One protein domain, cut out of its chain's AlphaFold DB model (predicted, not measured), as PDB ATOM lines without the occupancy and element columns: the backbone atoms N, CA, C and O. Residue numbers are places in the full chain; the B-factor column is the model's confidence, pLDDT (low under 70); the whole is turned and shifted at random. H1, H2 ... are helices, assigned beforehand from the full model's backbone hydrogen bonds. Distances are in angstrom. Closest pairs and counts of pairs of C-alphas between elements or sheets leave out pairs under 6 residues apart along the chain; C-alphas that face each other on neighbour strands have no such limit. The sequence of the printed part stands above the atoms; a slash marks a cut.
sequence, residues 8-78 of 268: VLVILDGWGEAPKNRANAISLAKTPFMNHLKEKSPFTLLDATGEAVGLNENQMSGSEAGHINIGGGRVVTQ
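This is residues 8 to 78 of the 268 residues of the protein "Phosphoglycerate mutase (2,3-diphosphoglycerate-independent)" of Candidatus Moranbacteria bacterium GW2011_GWF1_34_10 (UniProt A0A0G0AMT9). With little regular structure, this is a flat, open model with two ends: a wide loop with H1 and H2 at one, a small head with H3 and H4 at the other, and residues 8 to 17 running between them. Residues 29 to 44, including H2, stick out. The 71 printed residues have four named helices, H1 to H4, and no named strand, all helix by class with 27 residues in named elements. The whole is only just loose, close to compact, radius of gyration of the C-alphas 13.8 A, spans 36 by 31 by 16 A.

H1 is residues 25 to 28, from C-alpha 25 at (-58.535, -21.939, -2.028). H2 is residues 32 to 40, 12.0 A long. H3 is residues 50 to 53. H4, residues 63 to 72, is 13.8 A long, ending at (-40.665, -22.448, -25.659).

H1 and H2 are apart, joined by a tight link. H2 and H3 are apart. H3 and H4 only just touch, with 3 pairs of C-alphas within 8 A; the closest, of Val 53 and Ala 65, are 6.2 A apart. Every O i to N i+4 pair is within hydrogen-bond range in H2 and H4; H1 and H3 are too short for one.

The farthest C-alphas, of Lys 30 and Thr 77, are 36.1 A apart. The printed part has no cut, no link between helices is long, and no printed residue is under 70 in pLDDT.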
ATOM      1  N   VAL A   8     -57.278 -24.664 -28.458       95.19
ATOM      2  CA  VAL A   8     -57.175 -23.595 -27.457       95.19
ATOM      3  C   VAL A   8     -56.318 -24.081 -26.296       95.19
ATOM      4  O   VAL A   8     -56.629 -25.100 -25.686       95.19
ATOM      5  N   LEU A   9     -55.260 -23.332 -25.988       95.94
ATOM      6  CA  LEU A   9     -54.498 -23.470 -24.751       95.94
ATOM      7  C   LEU A   9     -55.048 -22.468 -23.732       95.94
ATOM      8  O   LEU A   9     -55.055 -21.267 -23.992       95.94
ATOM      9  N   VAL A  10     -55.511 -22.962 -22.583       95.56
ATOM     10  CA  VAL A  10     -56.025 -22.137 -21.482       95.56
ATOM     11  C   VAL A  10     -55.069 -22.249 -20.301       95.56
ATOM     12  O   VAL A  10     -54.825 -23.349 -19.813       95.56
ATOM     13  N   ILE A  11     -54.544 -21.114 -19.843       95.50
ATOM     14  CA  ILE A  11     -53.632 -21.032 -18.698       95.50
ATOM     15  C   ILE A  11     -54.384 -20.387 -17.535       95.50
ATOM     16  O   ILE A  11     -54.832 -19.246 -17.634       95.50
ATOM     17  N   LEU A  12     -54.528 -21.127 -16.438       94.56
ATOM     18  CA  LEU A  12     -55.074 -20.619 -15.182       94.56
ATOM     19  C   LEU A  12     -53.902 -20.189 -14.291       94.56
ATOM     20  O   LEU A  12     -53.274 -21.025 -13.643       94.56
ATOM     21  N   ASP A  13     -53.568 -18.898 -14.307       92.50
ATOM     22  CA  ASP A  13     -52.408 -18.380 -13.571       92.50
ATOM     23  C   ASP A  13     -52.581 -18.582 -12.052       92.50
ATOM     24  O   ASP A  13     -53.646 -18.311 -11.492       92.50
ATOM     25  N   GLY A  14     -51.551 -19.116 -11.390       90.75
ATOM     26  CA  GLY A  14     -51.592 -19.479  -9.969       90.75
ATOM     27  C   GLY A  14     -52.462 -20.696  -9.609       90.75
ATOM     28  O   GLY A  14     -52.758 -20.893  -8.429       90.75
ATOM     29  N   TRP A  15     -52.884 -21.519 -10.578       93.50
ATOM     30  CA  TRP A  15     -53.688 -22.724 -10.327       93.50
ATOM     31  C   TRP A  15     -52.834 -23.999 -10.244       93.50
ATOM     32  O   TRP A  15     -52.497 -24.598 -11.263       93.50
ATOM     33  N   GLY A  16     -52.506 -24.439  -9.025       93.06
ATOM     34  CA  GLY A  16     -51.727 -25.661  -8.772       93.06
ATOM     35  C   GLY A  16     -52.518 -26.802  -8.119       93.06
ATOM     36  O   GLY A  16     -53.647 -26.620  -7.662       93.06
ATOM     37  N   GLU A  17     -51.898 -27.981  -8.028       92.25
ATOM     38  CA  GLU A  17     -52.392 -29.110  -7.228       92.25
ATOM     39  C   GLU A  17     -51.605 -29.172  -5.911       92.25
ATOM     40  O   GLU A  17     -50.378 -29.220  -5.906       92.25
ATOM     41  N   ALA A  18     -52.312 -29.172  -4.782       92.50
ATOM     42  CA  ALA A  18     -51.721 -29.298  -3.452       92.50
ATOM     43  C   ALA A  18     -52.670 -30.076  -2.525       92.50
ATOM     44  O   ALA A  18     -53.882 -30.098  -2.779       92.50
ATOM     45  N   PRO A  19     -52.172 -30.675  -1.424       93.50
ATOM     46  CA  PRO A  19     -53.021 -31.347  -0.446       93.50
ATOM     47  C   PRO A  19     -54.153 -30.448   0.065       93.50
ATOM     48  O   PRO A  19     -53.992 -29.232   0.237       93.50
ATOM     49  N   LYS A  20     -55.312 -31.055   0.336       93.25
ATOM     50  CA  LYS A  20     -56.471 -30.340   0.881       93.25
ATOM     51  C   LYS A  20     -56.137 -29.800   2.266       93.25
ATOM     52  O   LYS A  20     -55.725 -30.551   3.147       93.25
ATOM     53  N   ASN A  21     -56.342 -28.505   2.464       94.44
ATOM     54  CA  ASN A  21     -56.177 -27.862   3.761       94.44
ATOM     55  C   ASN A  21     -57.029 -26.584   3.842       94.44
ATOM     56  O   ASN A  21     -57.559 -26.110   2.838       94.44
ATOM     57  N   ARG A  22     -57.133 -26.004   5.045       95.00
ATOM     58  CA  ARG A  22     -57.952 -24.808   5.321       95.00
ATOM     59  C   ARG A  22     -57.526 -23.528   4.582       95.00
ATOM     60  O   ARG A  22     -58.285 -22.570   4.578       95.00
ATOM     61  N   ALA A  23     -56.327 -23.498   4.007       93.75
ATOM     62  CA  ALA A  23     -55.777 -22.374   3.250       93.75
ATOM     63  C   ALA A  23     -55.728 -22.638   1.730       93.75
ATOM     64  O   ALA A  23     -55.365 -21.751   0.962       93.75
ATOM     65  N   ASN A  24     -56.103 -23.837   1.269       93.94
ATOM     66  CA  ASN A  24     -56.082 -24.196  -0.146       93.94
ATOM     67  C   ASN A  24     -57.392 -23.762  -0.819       93.94
ATOM     68  O   ASN A  24     -58.375 -24.511  -0.853       93.94
ATOM     69  N   ALA A  25     -57.379 -22.552  -1.379       94.81
ATOM     70  CA  ALA A  25     -58.535 -21.939  -2.028       94.81
ATOM     71  C   ALA A  25     -59.111 -22.790  -3.175       94.81
ATOM     72  O   ALA A  25     -60.329 -22.879  -3.304       94.81
ATOM     73  N   ILE A  26     -58.263 -23.468  -3.959       94.50
ATOM     74  CA  ILE A  26     -58.692 -24.326  -5.078       94.50
ATOM     75  C   ILE A  26     -59.512 -25.510  -4.564       94.50
ATOM     76  O   ILE A  26     -60.570 -25.816  -5.109       94.50
ATOM     77  N   SER A  27     -59.058 -26.148  -3.480       91.94
ATOM     78  CA  SER A  27     -59.759 -27.293  -2.887       91.94
ATOM     79  C   SER A  27     -61.054 -26.925  -2.157       91.94
ATOM     80  O   SER A  27     -61.948 -27.762  -2.040       91.94
ATOM     81  N   LEU A  28     -61.147 -25.690  -1.653       95.00
ATOM     82  CA  LEU A  28     -62.321 -25.162  -0.951       95.00
ATOM     83  C   LEU A  28     -63.369 -24.588  -1.915       95.00
ATOM     84  O   LEU A  28     -64.548 -24.498  -1.571       95.00
ATOM     85  N   ALA A  29     -62.951 -24.191  -3.117       95.31
ATOM     86  CA  ALA A  29     -63.830 -23.649  -4.136       95.31
ATOM     87  C   ALA A  29     -64.724 -24.731  -4.761       95.31
ATOM     88  O   ALA A  29     -64.344 -25.889  -4.938       95.31
ATOM     89  N   LYS A  30     -65.932 -24.333  -5.173       96.19
ATOM     90  CA  LYS A  30     -66.816 -25.182  -5.979       96.19
ATOM     91  C   LYS A  30     -66.409 -25.072  -7.448       96.19
ATOM     92  O   LYS A  30     -66.746 -24.097  -8.111       96.19
ATOM     93  N   THR A  31     -65.707 -26.083  -7.953       95.12
ATOM     94  CA  THR A  31     -65.080 -26.081  -9.290       95.12
ATOM     95  C   THR A  31     -65.631 -27.197 -10.198       95.12
ATOM     96  O   THR A  31     -64.868 -27.991 -10.748       95.12
ATOM     97  N   PRO A  32     -66.964 -27.297 -10.386       95.94
ATOM     98  CA  PRO A  32     -67.598 -28.459 -11.018       95.94
ATOM     99  C   PRO A  32     -67.092 -28.732 -12.438       95.94
ATOM    100  O   PRO A  32     -66.905 -29.887 -12.802       95.94
ATOM    101  N   PHE A  33     -66.810 -27.684 -13.218       95.94
ATOM    102  CA  PHE A  33     -66.278 -27.833 -14.572       95.94
ATOM    103  C   PHE A  33     -64.845 -28.386 -14.584       95.94
ATOM    104  O   PHE A  33     -64.557 -29.319 -15.326       95.94
ATOM    105  N   MET A  34     -63.962 -27.880 -13.715       95.19
ATOM    106  CA  MET A  34     -62.588 -28.392 -13.601       95.19
ATOM    107  C   MET A  34     -62.569 -29.844 -13.116       95.19
ATOM    108  O   MET A  34     -61.827 -30.664 -13.654       95.19
ATOM    109  N   ASN A  35     -63.429 -30.178 -12.148       93.69
ATOM    110  CA  ASN A  35     -63.586 -31.546 -11.653       93.69
ATOM    111  C   ASN A  35     -64.072 -32.485 -12.764       93.69
ATOM    112  O   ASN A  35     -63.510 -33.561 -12.950       93.69
ATOM    113  N   HIS A  36     -65.065 -32.048 -13.544       96.31
ATOM    114  CA  HIS A  36     -65.568 -32.797 -14.691       96.31
ATOM    115  C   HIS A  36     -64.479 -33.038 -15.748       96.31
ATOM    116  O   HIS A  36     -64.337 -34.163 -16.223       96.31
ATOM    117  N   LEU A  37     -63.678 -32.019 -16.084       94.88
ATOM    118  CA  LEU A  37     -62.563 -32.168 -17.025       94.88
ATOM    119  C   LEU A  37     -61.524 -33.180 -16.528       94.88
ATOM    120  O   LEU A  37     -61.123 -34.046 -17.303       94.88
ATOM    121  N   LYS A  38     -61.136 -33.108 -15.248       92.69
ATOM    122  CA  LYS A  38     -60.166 -34.029 -14.628       92.69
ATOM    123  C   LYS A  38     -60.664 -35.480 -14.604       92.69
ATOM    124  O   LYS A  38     -59.855 -36.391 -14.718       92.69
ATOM    125  N   GLU A  39     -61.975 -35.701 -14.471       95.44
ATOM    126  CA  GLU A  39     -62.579 -37.043 -14.466       95.44
ATOM    127  C   GLU A  39     -62.802 -37.612 -15.877       95.44
ATOM    128  O   GLU A  39     -62.645 -38.813 -16.094       95.44
ATOM    129  N   LYS A  40     -63.220 -36.777 -16.840       97.19
ATOM    130  CA  LYS A  40     -63.678 -37.235 -18.166       97.19
ATOM    131  C   LYS A  40     -62.650 -37.097 -19.285       97.19
ATOM    132  O   LYS A  40     -62.878 -37.641 -20.363       97.19
ATOM    133  N   SER A  41     -61.548 -36.387 -19.060       95.44
ATOM    134  CA  SER A  41     -60.495 -36.170 -20.059       95.44
ATOM    135  C   SER A  41     -59.166 -36.768 -19.593       95.44
ATOM    136  O   SER A  41     -58.954 -36.900 -18.388       95.44
ATOM    137  N   PRO A  42     -58.237 -37.098 -20.513       96.75
ATOM    138  CA  PRO A  42     -56.864 -37.414 -20.141       96.75
ATOM    139  C   PRO A  42     -56.262 -36.279 -19.307       96.75
ATOM    140  O   PRO A  42     -56.275 -35.119 -19.720       96.75
ATOM    141  N   PHE A  43     -55.747 -36.625 -18.134       95.31
ATOM    142  CA  PHE A  43     -55.227 -35.675 -17.161       95.31
ATOM    143  C   PHE A  43     -53.859 -36.134 -16.664       95.31
ATOM    144  O   PHE A  43     -53.653 -37.316 -16.395       95.31
ATOM    145  N   THR A  44     -52.941 -35.184 -16.509       95.94
ATOM    146  CA  THR A  44     -51.643 -35.389 -15.866       95.94
ATOM    147  C   THR A  44     -51.243 -34.127 -15.110       95.94
ATOM    148  O   THR A  44     -51.788 -33.049 -15.356       95.94
ATOM    149  N   LEU A  45     -50.280 -34.265 -14.202       95.00
ATOM    150  CA  LEU A  45     -49.596 -33.148 -13.562       95.00
ATOM    151  C   LEU A  45     -48.243 -32.930 -14.236       95.00
ATOM    152  O   LEU A  45     -47.645 -33.876 -14.751       95.00
ATOM    153  N   LEU A  46     -47.794 -31.679 -14.243       94.62
ATOM    154  CA  LEU A  46     -46.479 -31.276 -14.722       94.62
ATOM    155  C   LEU A  46     -45.766 -30.538 -13.595       94.62
ATOM    156  O   LEU A  46     -46.390 -29.731 -12.900       94.62
ATOM    157  N   ASP A  47     -44.469 -30.788 -13.452       93.44
ATOM    158  CA  ASP A  47     -43.634 -29.988 -12.568       93.44
ATOM    159  C   ASP A  47     -43.534 -28.564 -13.117       93.44
ATOM    160  O   ASP A  47     -43.247 -28.342 -14.295       93.44
ATOM    161  N   ALA A  48     -43.808 -27.590 -12.254       92.62
ATOM    162  CA  ALA A  48     -43.857 -26.174 -12.608       92.62
ATOM    163  C   ALA A  48     -42.904 -25.329 -11.752       92.62
ATOM    164  O   ALA A  48     -43.047 -24.110 -11.702       92.62
ATOM    165  N   THR A  49     -41.959 -25.951 -11.049       91.31
ATOM    166  CA  THR A  49     -41.024 -25.295 -10.122       91.31
ATOM    167  C   THR A  49     -39.604 -25.820 -10.311       91.31
ATOM    168  O   THR A  49     -39.380 -26.836 -10.969       91.31
ATOM    169  N   GLY A  50     -38.633 -25.096  -9.756       90.38
ATOM    170  CA  GLY A  50     -37.222 -25.459  -9.783       90.38
ATOM    171  C   GLY A  50     -36.664 -25.759 -11.174       90.38
ATOM    172  O   GLY A  50     -36.950 -25.047 -12.141       90.38
ATOM    173  N   GLU A  51     -35.868 -26.823 -11.277       91.56
ATOM    174  CA  GLU A  51     -35.146 -27.171 -12.505       91.56
ATOM    175  C   GLU A  51     -36.076 -27.456 -13.692       91.56
ATOM    176  O   GLU A  51     -35.722 -27.144 -14.829       91.56
ATOM    177  N   ALA A  52     -37.299 -27.945 -13.439       92.31
ATOM    178  CA  ALA A  52     -38.297 -28.221 -14.479       92.31
ATOM    179  C   ALA A  52     -38.689 -26.970 -15.286       92.31
ATOM    180  O   ALA A  52     -39.149 -27.075 -16.422       92.31
ATOM    181  N   VAL A  53     -38.473 -25.781 -14.715       92.00
ATOM    182  CA  VAL A  53     -38.716 -24.485 -15.363       92.00
ATOM    183  C   VAL A  53     -37.462 -23.603 -15.403       92.00
ATOM    184  O   VAL A  53     -37.561 -22.396 -15.634       92.00
ATOM    185  N   GLY A  54     -36.280 -24.200 -15.210       89.44
ATOM    186  CA  GLY A  54     -34.988 -23.526 -15.335       89.44
ATOM    187  C   GLY A  54     -34.599 -22.637 -14.149       89.44
ATOM    188  O   GLY A  54     -33.843 -21.684 -14.340       89.44
ATOM    189  N   LEU A  55     -35.126 -22.923 -12.957       88.62
ATOM    190  CA  LEU A  55     -34.776 -22.284 -11.682       88.62
ATOM    191  C   LEU A  55     -33.897 -23.210 -10.819       88.62
ATOM    192  O   LEU A  55     -33.671 -24.366 -11.171       88.62
ATOM    193  N   ASN A  56     -33.421 -22.712  -9.673       84.31
ATOM    194  CA  ASN A  56     -32.741 -23.552  -8.682       84.31
ATOM    195  C   ASN A  56     -33.690 -24.593  -8.084       84.31
ATOM    196  O   ASN A  56     -34.898 -24.371  -8.016       84.31
ATOM    197  N   GLU A  57     -33.138 -25.702  -7.599       85.81
ATOM    198  CA  GLU A  57     -33.909 -26.762  -6.950       85.81
ATOM    199  C   GLU A  57     -34.876 -26.198  -5.888       85.81
ATOM    200  O   GLU A  57     -34.505 -25.358  -5.068       85.81
ATOM    201  N   ASN A  58     -36.136 -26.646  -5.923       82.31
ATOM    202  CA  ASN A  58     -37.222 -26.233  -5.021       82.31
ATOM    203  C   ASN A  58     -37.636 -24.747  -5.066       82.31
ATOM    204  O   ASN A  58     -38.524 -24.346  -4.312       82.31
ATOM    205  N   GLN A  59     -37.077 -23.932  -5.965       83.12
ATOM    206  CA  GLN A  59     -37.480 -22.534  -6.100       83.12
ATOM    207  C   GLN A  59     -38.876 -22.420  -6.733       83.12
ATOM    208  O   GLN A  59     -39.160 -23.005  -7.787       83.12
ATOM    209  N   MET A  60     -39.750 -21.628  -6.106       84.12
ATOM    210  CA  MET A  60     -41.065 -21.318  -6.667       84.12
ATOM    211  C   MET A  60     -40.931 -20.531  -7.970       84.12
ATOM    212  O   MET A  60     -40.134 -19.599  -8.079       84.12
ATOM    213  N   SER A  61     -41.748 -20.886  -8.957       84.31
ATOM    214  CA  SER A  61     -41.788 -20.182 -10.233       84.31
ATOM    215  C   SER A  61     -42.815 -19.054 -10.233       84.31
ATOM    216  O   SER A  61     -43.773 -19.040  -9.459       84.31
ATOM    217  N   GLY A  62     -42.593 -18.081 -11.113       83.44
ATOM    218  CA  GLY A  62     -43.564 -17.041 -11.434       83.44
ATOM    219  C   GLY A  62     -44.179 -17.212 -12.812       83.44
ATOM    220  O   GLY A  62     -43.746 -18.054 -13.601       83.44
ATOM    221  N   SER A  63     -45.123 -16.327 -13.144       85.06
ATOM    222  CA  SER A  63     -45.788 -16.327 -14.451       85.06
ATOM    223  C   SER A  63     -44.795 -16.242 -15.617       85.06
ATOM    224  O   SER A  63     -45.015 -16.893 -16.628       85.06
ATOM    225  N   GLU A  64     -43.687 -15.501 -15.492       83.25
ATOM    226  CA  GLU A  64     -42.687 -15.376 -16.568       83.25
ATOM    227  C   GLU A  64     -41.990 -16.704 -16.876       83.25
ATOM    228  O   GLU A  64     -42.045 -17.162 -18.016       83.25
ATOM    229  N   ALA A  65     -41.425 -17.364 -15.858       87.38
ATOM    230  CA  ALA A  65     -40.795 -18.672 -16.023       87.38
ATOM    231  C   ALA A  65     -41.792 -19.690 -16.601       87.38
ATOM    232  O   ALA A  65     -41.473 -20.385 -17.566       87.38
ATOM    233  N   GLY A  66     -43.028 -19.723 -16.088       91.31
ATOM    234  CA  GLY A  66     -44.076 -20.611 -16.597       91.31
ATOM    235  C   GLY A  66     -44.407 -20.370 -18.074       91.31
ATOM    236  O   GLY A  66     -44.337 -21.293 -18.885       91.31
ATOM    237  N   HIS A  67     -44.715 -19.127 -18.459       92.81
ATOM    238  CA  HIS A  67     -45.126 -18.805 -19.831       92.81
ATOM    239  C   HIS A  67     -43.993 -18.992 -20.846       92.81
ATOM    240  O   HIS A  67     -44.250 -19.453 -21.959       92.81
ATOM    241  N   ILE A  68     -42.747 -18.682 -20.474       91.88
ATOM    242  CA  ILE A  68     -41.586 -18.882 -21.350       91.88
ATOM    243  C   ILE A  68     -41.351 -20.374 -21.615       91.88
ATOM    244  O   ILE A  68     -41.104 -20.749 -22.760       91.88
ATOM    245  N   ASN A  69     -41.468 -21.233 -20.599       94.75
ATOM    246  CA  ASN A  69     -41.313 -22.680 -20.774       94.75
ATOM    247  C   ASN A  69     -42.458 -23.277 -21.614       94.75
ATOM    248  O   ASN A  69     -42.199 -24.032 -22.552       94.75
ATOM    249  N   ILE A  70     -43.709 -22.876 -21.348       95.56
ATOM    250  CA  ILE A  70     -44.885 -23.311 -22.123       95.56
ATOM    251  C   ILE A  70     -44.752 -22.901 -23.596       95.56
ATOM    252  O   ILE A  70     -44.934 -23.729 -24.487       95.56
ATOM    253  N   GLY A  71     -44.417 -21.636 -23.864       95.19
ATOM    254  CA  GLY A  71     -44.252 -21.130 -25.228       95.19
ATOM    255  C   GLY A  71     -42.990 -21.646 -25.923       95.19
ATOM    256  O   GLY A  71     -42.960 -21.749 -27.148       95.19
ATOM    257  N   GLY A  72     -41.949 -21.972 -25.154       94.12
ATOM    258  CA  GLY A  72     -40.665 -22.448 -25.659       94.12
ATOM    259  C   GLY A  72     -40.620 -23.946 -25.959       94.12
ATOM    260  O   GLY A  72     -39.749 -24.369 -26.722       94.12
ATOM    261  N   GLY A  73     -41.514 -24.746 -25.367       95.56
ATOM    262  CA  GLY A  73     -41.548 -26.203 -25.543       95.56
ATOM    263  C   GLY A  73     -40.288 -26.922 -25.040       95.56
ATOM    264  O   GLY A  73     -39.981 -28.020 -25.497       95.56
ATOM    265  N   ARG A  74     -39.526 -26.283 -24.145       94.56
ATOM    266  CA  ARG A  74     -38.280 -26.783 -23.545       94.56
ATOM    267  C   ARG A  74     -38.023 -26.075 -22.223       94.56
ATOM    268  O   ARG A  74     -38.544 -24.982 -22.016       94.56
ATOM    269  N   VAL A  75     -37.149 -26.655 -21.400       94.12
ATOM    270  CA  VAL A  75     -36.643 -25.983 -20.201       94.12
ATOM    271  C   VAL A  75     -35.861 -24.737 -20.617       94.12
ATOM    272  O   VAL A  75     -34.870 -24.831 -21.349       94.12
ATOM    273  N   VAL A  76     -36.317 -23.566 -20.179       91.75
ATOM    274  CA  VAL A  76     -35.636 -22.286 -20.399       91.75
ATOM    275  C   VAL A  76     -35.029 -21.821 -19.087       91.75
ATOM    276  O   VAL A  76     -35.748 -21.464 -18.154       91.75
ATOM    277  N   THR A  77     -33.698 -21.824 -19.024       89.88
ATOM    278  CA  THR A  77     -32.935 -21.349 -17.867       89.88
ATOM    279  C   THR A  77     -33.243 -19.884 -17.581       89.88
ATOM    280  O   THR A  77     -33.203 -19.052 -18.486       89.88
ATOM    281  N   GLN A  78     -33.553 -19.580 -16.323       88.38
ATOM    282  CA  GLN A  78     -33.910 -18.240 -15.869       88.38
ATOM    283  C   GLN A  78     -32.668 -17.439 -15.463       88.38
ATOM    284  O   GLN A  78     -31.676 -18.007 -14.999       88.38
TER     285      GLN A  78